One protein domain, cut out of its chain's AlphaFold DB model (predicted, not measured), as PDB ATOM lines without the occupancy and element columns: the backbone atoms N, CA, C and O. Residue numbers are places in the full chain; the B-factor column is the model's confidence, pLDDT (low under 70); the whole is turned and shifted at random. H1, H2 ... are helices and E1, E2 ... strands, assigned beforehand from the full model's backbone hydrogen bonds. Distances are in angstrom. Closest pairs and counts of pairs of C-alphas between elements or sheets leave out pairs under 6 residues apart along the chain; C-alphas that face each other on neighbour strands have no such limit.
ATOM      1  N   ILE A  81     120.823 118.349  88.435       66.25
ATOM      2  CA  ILE A  81     120.079 118.990  87.344       66.25
ATOM      3  C   ILE A  81     120.564 120.434  87.157       66.25
ATOM      4  O   ILE A  81     120.422 121.267  88.054       66.25
ATOM      5  N   GLN A  82     121.070 120.777  85.970       70.56
ATOM      6  CA  GLN A  82     121.356 122.169  85.603       70.56
ATOM      7  C   GLN A  82     120.234 122.741  84.734       70.56
ATOM      8  O   GLN A  82     119.906 122.185  83.692       70.56
ATOM      9  N   TYR A  83     119.663 123.874  85.143       69.75
ATOM     10  CA  TYR A  83     118.592 124.553  84.411       69.75
ATOM     11  C   TYR A  83     118.862 126.050  84.266       69.75
ATOM     12  O   TYR A  83     119.527 126.681  85.091       69.75
ATOM     13  N   VAL A  84     118.324 126.647  83.204       72.44
ATOM     14  CA  VAL A  84     118.488 128.074  82.913       72.44
ATOM     15  C   VAL A  84     117.237 128.830  83.340       72.44
ATOM     16  O   VAL A  84     116.189 128.689  82.718       72.44
ATOM     17  N   LYS A  85     117.349 129.702  84.348       76.44
ATOM     18  CA  LYS A  85     116.258 130.614  84.727       76.44
ATOM     19  C   LYS A  85     116.488 132.036  84.238       76.44
ATOM     20  O   LYS A  85     117.600 132.569  84.277       76.44
ATOM     21  N   ILE A  86     115.406 132.672  83.798       78.12
ATOM     22  CA  ILE A  86     115.398 134.060  83.333       78.12
ATOM     23  C   ILE A  86     115.108 134.967  84.534       78.12
ATOM     24  O   ILE A  86     114.051 134.885  85.151       78.12
ATOM     25  N   VAL A  87     116.048 135.848  84.879       82.12
ATOM     26  CA  VAL A  87     115.937 136.765  86.029       82.12
ATOM     27  C   VAL A  87     116.203 138.207  85.613       82.12
ATOM     28  O   VAL A  87     116.925 138.465  84.654       82.12
ATOM     29  N   GLN A  88     115.627 139.183  86.320       86.06
ATOM     30  CA  GLN A  88     115.859 140.602  86.011       86.06
ATOM     31  C   GLN A  88     117.352 140.938  86.122       86.06
ATOM     32  O   GLN A  88     117.987 140.628  87.131       86.06
ATOM     33  N   ALA A  89     117.914 141.595  85.101       88.06
ATOM     34  CA  ALA A  89     119.352 141.864  85.042       88.06
ATOM     35  C   ALA A  89     119.825 142.771  86.193       88.06
ATOM     36  O   ALA A  89     120.927 142.596  86.714       88.06
ATOM     37  N   ARG A  90     118.970 143.717  86.612       89.75
ATOM     38  CA  ARG A  90     119.140 144.558  87.806       89.75
ATOM     39  C   ARG A  90     117.782 144.787  88.473       89.75
ATOM     40  O   ARG A  90     116.842 145.204  87.800       89.75
ATOM     41  N   LYS A  91     117.693 144.580  89.791       92.56
ATOM     42  CA  LYS A  91     116.478 144.791  90.600       92.56
ATOM     43  C   LYS A  91     116.679 145.959  91.572       92.56
ATOM     44  O   LYS A  91     117.757 146.108  92.139       92.56
ATOM     45  N   HIS A  92     115.653 146.782  91.780       92.81
ATOM     46  CA  HIS A  92     115.692 147.943  92.672       92.81
ATOM     47  C   HIS A  92     114.445 148.032  93.567       92.81
ATOM     48  O   HIS A  92     113.321 147.862  93.098       92.81
ATOM     49  N   LYS A  93     114.634 148.406  94.843       93.19
ATOM     50  CA  LYS A  93     113.580 148.568  95.872       93.19
ATOM     51  C   LYS A  93     112.373 149.405  95.413       93.19
ATOM     52  O   LYS A  93     111.225 149.014  95.600       93.19
ATOM     53  N   LYS A  94     112.607 150.583  94.822       94.88
ATOM     54  CA  LYS A  94     111.529 151.491  94.369       94.88
ATOM     55  C   LYS A  94     110.927 151.022  93.033       94.88
ATOM     56  O   LYS A  94     111.615 151.096  92.013       94.88
ATOM     57  N   LYS A  95     109.627 150.674  93.013       94.31
ATOM     58  CA  LYS A  95     108.871 150.185  91.829       94.31
ATOM     59  C   LYS A  95     109.082 151.020  90.549       94.31
ATOM     60  O   LYS A  95     109.351 150.451  89.493       94.31
ATOM     61  N   ARG A  96     109.027 152.361  90.624       94.56
ATOM     62  CA  ARG A  96     109.216 153.261  89.456       94.56
ATOM     63  C   ARG A  96     110.612 153.144  88.831       94.56
ATOM     64  O   ARG A  96     110.740 153.223  87.612       94.56
ATOM     65  N   ILE A  97     111.643 152.930  89.651       94.94
ATOM     66  CA  ILE A  97     113.018 152.706  89.181       94.94
ATOM     67  C   ILE A  97     113.153 151.279  88.648       94.94
ATOM     68  O   ILE A  97     113.704 151.117  87.567       94.94
ATOM     69  N   ASN A  98     112.556 150.274  89.306       94.69
ATOM     70  CA  ASN A  98     112.556 148.899  88.794       94.69
ATOM     71  C   ASN A  98     111.923 148.810  87.395       94.69
ATOM     72  O   ASN A  98     112.498 148.196  86.509       94.69
ATOM     73  N   LYS A  99     110.804 149.509  87.142       95.50
ATOM     74  CA  LYS A  99     110.180 149.578  85.804       95.50
ATOM     75  C   LYS A  99     111.074 150.277  84.764       95.50
ATOM     76  O   LYS A  99     111.088 149.861  83.609       95.50
ATOM     77  N   LYS A 100     111.847 151.305  85.149       96.81
ATOM     78  CA  LYS A 100     112.858 151.929  84.268       96.81
ATOM     79  C   LYS A 100     114.044 150.995  83.998       96.81
ATOM     80  O   LYS A 100     114.504 150.924  82.866       96.81
ATOM     81  N   TRP A 101     114.533 150.284  85.012       95.62
ATOM     82  CA  TRP A 101     115.634 149.328  84.879       95.62
ATOM     83  C   TRP A 101     115.235 148.104  84.063       95.62
ATOM     84  O   TRP A 101     116.015 147.681  83.223       95.62
ATOM     85  N   LEU A 102     114.002 147.619  84.208       91.75
ATOM     86  CA  LEU A 102     113.457 146.556  83.374       91.75
ATOM     87  C   LEU A 102     113.444 146.954  81.891       91.75
ATOM     88  O   LEU A 102     113.863 146.175  81.049       91.75
ATOM     89  N   LYS A 103     113.054 148.198  81.574       92.25
ATOM     90  CA  LYS A 103     113.125 148.728  80.202       92.25
ATOM     91  C   LYS A 103     114.553 148.973  79.692       92.25
ATOM     92  O   LYS A 103     114.764 148.904  78.491       92.25
ATOM     93  N   ARG A 104     115.511 149.311  80.567       94.69
ATOM     94  CA  ARG A 104     116.891 149.681  80.179       94.69
ATOM     95  C   ARG A 104     117.869 148.502  80.137       94.69
ATOM     96  O   ARG A 104     118.819 148.543  79.368       94.69
ATOM     97  N   TYR A 105     117.676 147.511  81.001       91.44
ATOM     98  CA  TYR A 105     118.601 146.393  81.220       91.44
ATOM     99  C   TYR A 105     117.945 145.019  81.029       91.44
ATOM    100  O   TYR A 105     118.659 144.025  80.972       91.44
ATOM    101  N   GLY A 106     116.611 144.948  80.948       89.00
ATOM    102  CA  GLY A 106     115.885 143.715  80.657       89.00
ATOM    103  C   GLY A 106     116.100 142.589  81.672       89.00
ATOM    104  O   GLY A 106     116.222 142.798  82.888       89.00
ATOM    105  N   TYR A 107     116.122 141.376  81.133       90.25
ATOM    106  CA  TYR A 107     116.372 140.129  81.840       90.25
ATOM    107  C   TYR A 107     117.709 139.524  81.395       90.25
ATOM    108  O   TYR A 107     118.228 139.853  80.332       90.25
ATOM    109  N   LYS A 108     118.249 138.615  82.205       84.31
ATOM    110  CA  LYS A 108     119.411 137.786  81.886       84.31
ATOM    111  C   LYS A 108     119.102 136.317  82.166       84.31
ATOM    112  O   LYS A 108     118.355 136.008  83.097       84.31
ATOM    113  N   LYS A 109     119.709 135.427  81.385       80.88
ATOM    114  CA  LYS A 109     119.747 133.986  81.660       80.88
ATOM    115  C   LYS A 109     120.768 133.722  82.777       80.88
ATOM    116  O   LYS A 109     121.828 134.346  82.796       80.88
ATOM    117  N   VAL A 110     120.441 132.842  83.721       76.06
ATOM    118  CA  VAL A 110     121.343 132.369  84.783       76.06
ATOM    119  C   VAL A 110     121.211 130.854  84.877       76.06
ATOM    120  O   VAL A 110     120.101 130.353  85.050       76.06
ATOM    121  N   ILE A 111     122.338 130.153  84.766       77.69
ATOM    122  CA  ILE A 111     122.432 128.707  84.987       77.69
ATOM    123  C   ILE A 111     122.353 128.455  86.497       77.69
ATOM    124  O   ILE A 111     122.971 129.175  87.285       77.69
ATOM    125  N   VAL A 112     121.554 127.473  86.897       71.69
ATOM    126  CA  VAL A 112     121.361 127.059  88.285       71.69
ATOM    127  C   VAL A 112     121.486 125.553  88.357       71.69
ATOM    128  O   VAL A 112     120.805 124.842  87.626       71.69
ATOM    129  N   ASN A 113     122.303 125.086  89.292       74.69
ATOM    130  CA  ASN A 113     122.438 123.674  89.595       74.69
ATOM    131  C   ASN A 113     121.510 123.361  90.771       74.69
ATOM    132  O   ASN A 113     121.554 124.045  91.796       74.69
ATOM    133  N   SER A 114     120.675 122.341  90.615       64.38
ATOM    134  CA  SER A 114     119.867 121.746  91.673       64.38
ATOM    135  C   SER A 114     120.283 120.295  91.867       64.38
ATOM    136  O   SER A 114     120.666 119.638  90.905       64.38
ATOM    137  N   LYS A 115     120.200 119.786  93.094       63.09
ATOM    138  CA  LYS A 115     120.417 118.364  93.379       63.09
ATOM    139  C   LYS A 115     119.062 117.684  93.525       63.09
ATOM    140  O   LYS A 115     118.208 118.242  94.215       63.09
ATOM    141  N   GLY A 116     118.890 116.521  92.905       56.69
ATOM    142  CA  GLY A 116     117.655 115.744  92.993       56.69
ATOM    143  C   GLY A 116     116.465 116.343  92.229       56.69
ATOM    144  O   GLY A 116     116.546 117.403  91.602       56.69
ATOM    145  N   TRP A 117     115.353 115.615  92.274       56.75
ATOM    146  CA  TRP A 117     114.141 115.848  91.479       56.75
ATOM    147  C   TRP A 117     113.172 116.892  92.014       56.75
ATOM    148  O   TRP A 117     113.065 117.073  93.223       56.75
ATOM    149  N   ASN A 118     112.353 117.547  91.181       51.91
ATOM    150  CA  ASN A 118     112.279 117.685  89.698       51.91
ATOM    151  C   ASN A 118     112.146 119.207  89.401       51.91
ATOM    152  O   ASN A 118     112.313 119.950  90.352       51.91
ATOM    153  N   ILE A 119     111.847 119.774  88.215       54.06
ATOM    154  CA  ILE A 119     111.572 121.243  88.158       54.06
ATOM    155  C   ILE A 119     110.650 121.799  87.053       54.06
ATOM    156  O   ILE A 119     110.848 121.570  85.866       54.06
ATOM    157  N   LYS A 120     109.706 122.666  87.469       52.00
ATOM    158  CA  LYS A 120     108.716 123.393  86.644       52.00
ATOM    159  C   LYS A 120     108.825 124.919  86.753       52.00
ATOM    160  O   LYS A 120     108.378 125.494  87.743       52.00
ATOM    161  N   THR A 121     109.332 125.625  85.751       50.72
ATOM    162  CA  THR A 121     109.353 127.101  85.796       50.72
ATOM    163  C   THR A 121     108.039 127.753  85.356       50.72
ATOM    164  O   THR A 121     107.645 127.539  84.209       50.72
ATOM    165  N   HIS A 122     107.421 128.628  86.168       54.16
ATOM    166  CA  HIS A 122     106.337 129.504  85.676       54.16
ATOM    167  C   HIS A 122     106.882 130.798  85.050       54.16
ATOM    168  O   HIS A 122     108.040 131.184  85.237       54.16
ATOM    169  N   THR A 123     106.021 131.494  84.307       40.03
ATOM    170  CA  THR A 123     106.316 132.681  83.479       40.03
ATOM    171  C   THR A 123     106.868 133.892  84.247       40.03
ATOM    172  O   THR A 123     107.450 134.801  83.656       40.03
ATOM    173  N   ASP A 124     106.721 133.900  85.569       45.94
ATOM    174  CA  ASP A 124     107.268 134.863  86.532       45.94
ATOM    175  C   ASP A 124     108.703 134.541  87.019       45.94
ATOM    176  O   ASP A 124     109.287 135.319  87.781       45.94
ATOM    177  N   GLY A 125     109.312 133.449  86.534       43.78
ATOM    178  CA  GLY A 125     110.684 133.028  86.860       43.78
ATOM    179  C   GLY A 125     110.800 132.152  88.115       43.78
ATOM    180  O   GLY A 125     111.897 131.989  88.659       43.78
ATOM    181  N   THR A 126     109.671 131.628  88.587       41.53
ATOM    182  CA  THR A 126     109.537 130.581  89.615       41.53
ATOM    183  C   THR A 126     109.968 129.208  89.076       41.53
ATOM    184  O   THR A 126     110.373 129.117  87.921       41.53
ATOM    185  N   VAL A 127     109.987 128.171  89.928       51.84
ATOM    186  CA  VAL A 127     110.476 126.795  89.664       51.84
ATOM    187  C   VAL A 127     109.809 125.832  90.683       51.84
ATOM    188  O   VAL A 127     109.985 126.074  91.876       51.84
ATOM    189  N   GLU A 128     109.058 124.785  90.290       50.28
ATOM    190  CA  GLU A 128     108.400 123.811  91.204       50.28
ATOM    191  C   GLU A 128     108.921 122.375  91.058       50.28
ATOM    192  O   GLU A 128     108.893 121.812  89.966       50.28
ATOM    193  N   PHE A 129     109.286 121.739  92.169       55.56
ATOM    194  CA  PHE A 129     109.796 120.372  92.187       55.56
ATOM    195  C   PHE A 129     108.634 119.356  92.268       55.56
ATOM    196  O   PHE A 129     107.947 119.272  93.285       55.56
TER     197      PHE A 129
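AT A GLANCE: This is residues 81 to 129 of the 131 residues of an uncharacterized protein of Clostridium sp. AF22-10 (UniProt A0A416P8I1). Two long antiparallel strands, E1 and E2, make a narrow ribbon with helix H1 at one end; from the other end residues 116 to 129, with no named element, fold back alongside it. The printed part has 49 residues with one helix and two strands, in the order E1, H1, E2, and its class is mixed. It is a loose rod, radius of gyration of the C-alphas 13.1 A, spanning 38 by 16 by 15 A.

HOW THE PARTS SIT: Look first at E1, residues 81 to 88, and E2, residues 107 to 115, antiparallel neighbours at 151 degrees. N 83 and O 112, 2.9 A apart, are within hydrogen-bond range, as are N 110 and O 85, 2.9 A. For H1, residues 95 to 105, the closest C-alphas to E1 are those of Leu 102 and Gln 88, 6.9 A apart. In H1 every O i to N i+4 pair is within hydrogen-bond range.

IN THESE COORDINATES: Find C-alpha 81 at (120.079, 118.990, 87.344); E1 runs 22.1 A from there. H1 measures 14.9 A. E2 runs 25.0 A to C-alpha 115 at (120.417, 118.364, 93.379).

THE WHOLE: The C-alphas farthest apart, of Arg 96 and Gly 116, are 38.6 A apart. The printed part has no cut; the link E1 to H1 is short, H1 to E2 tight. Look for pLDDT under 70 at residues 81, 83 and 114 to 129.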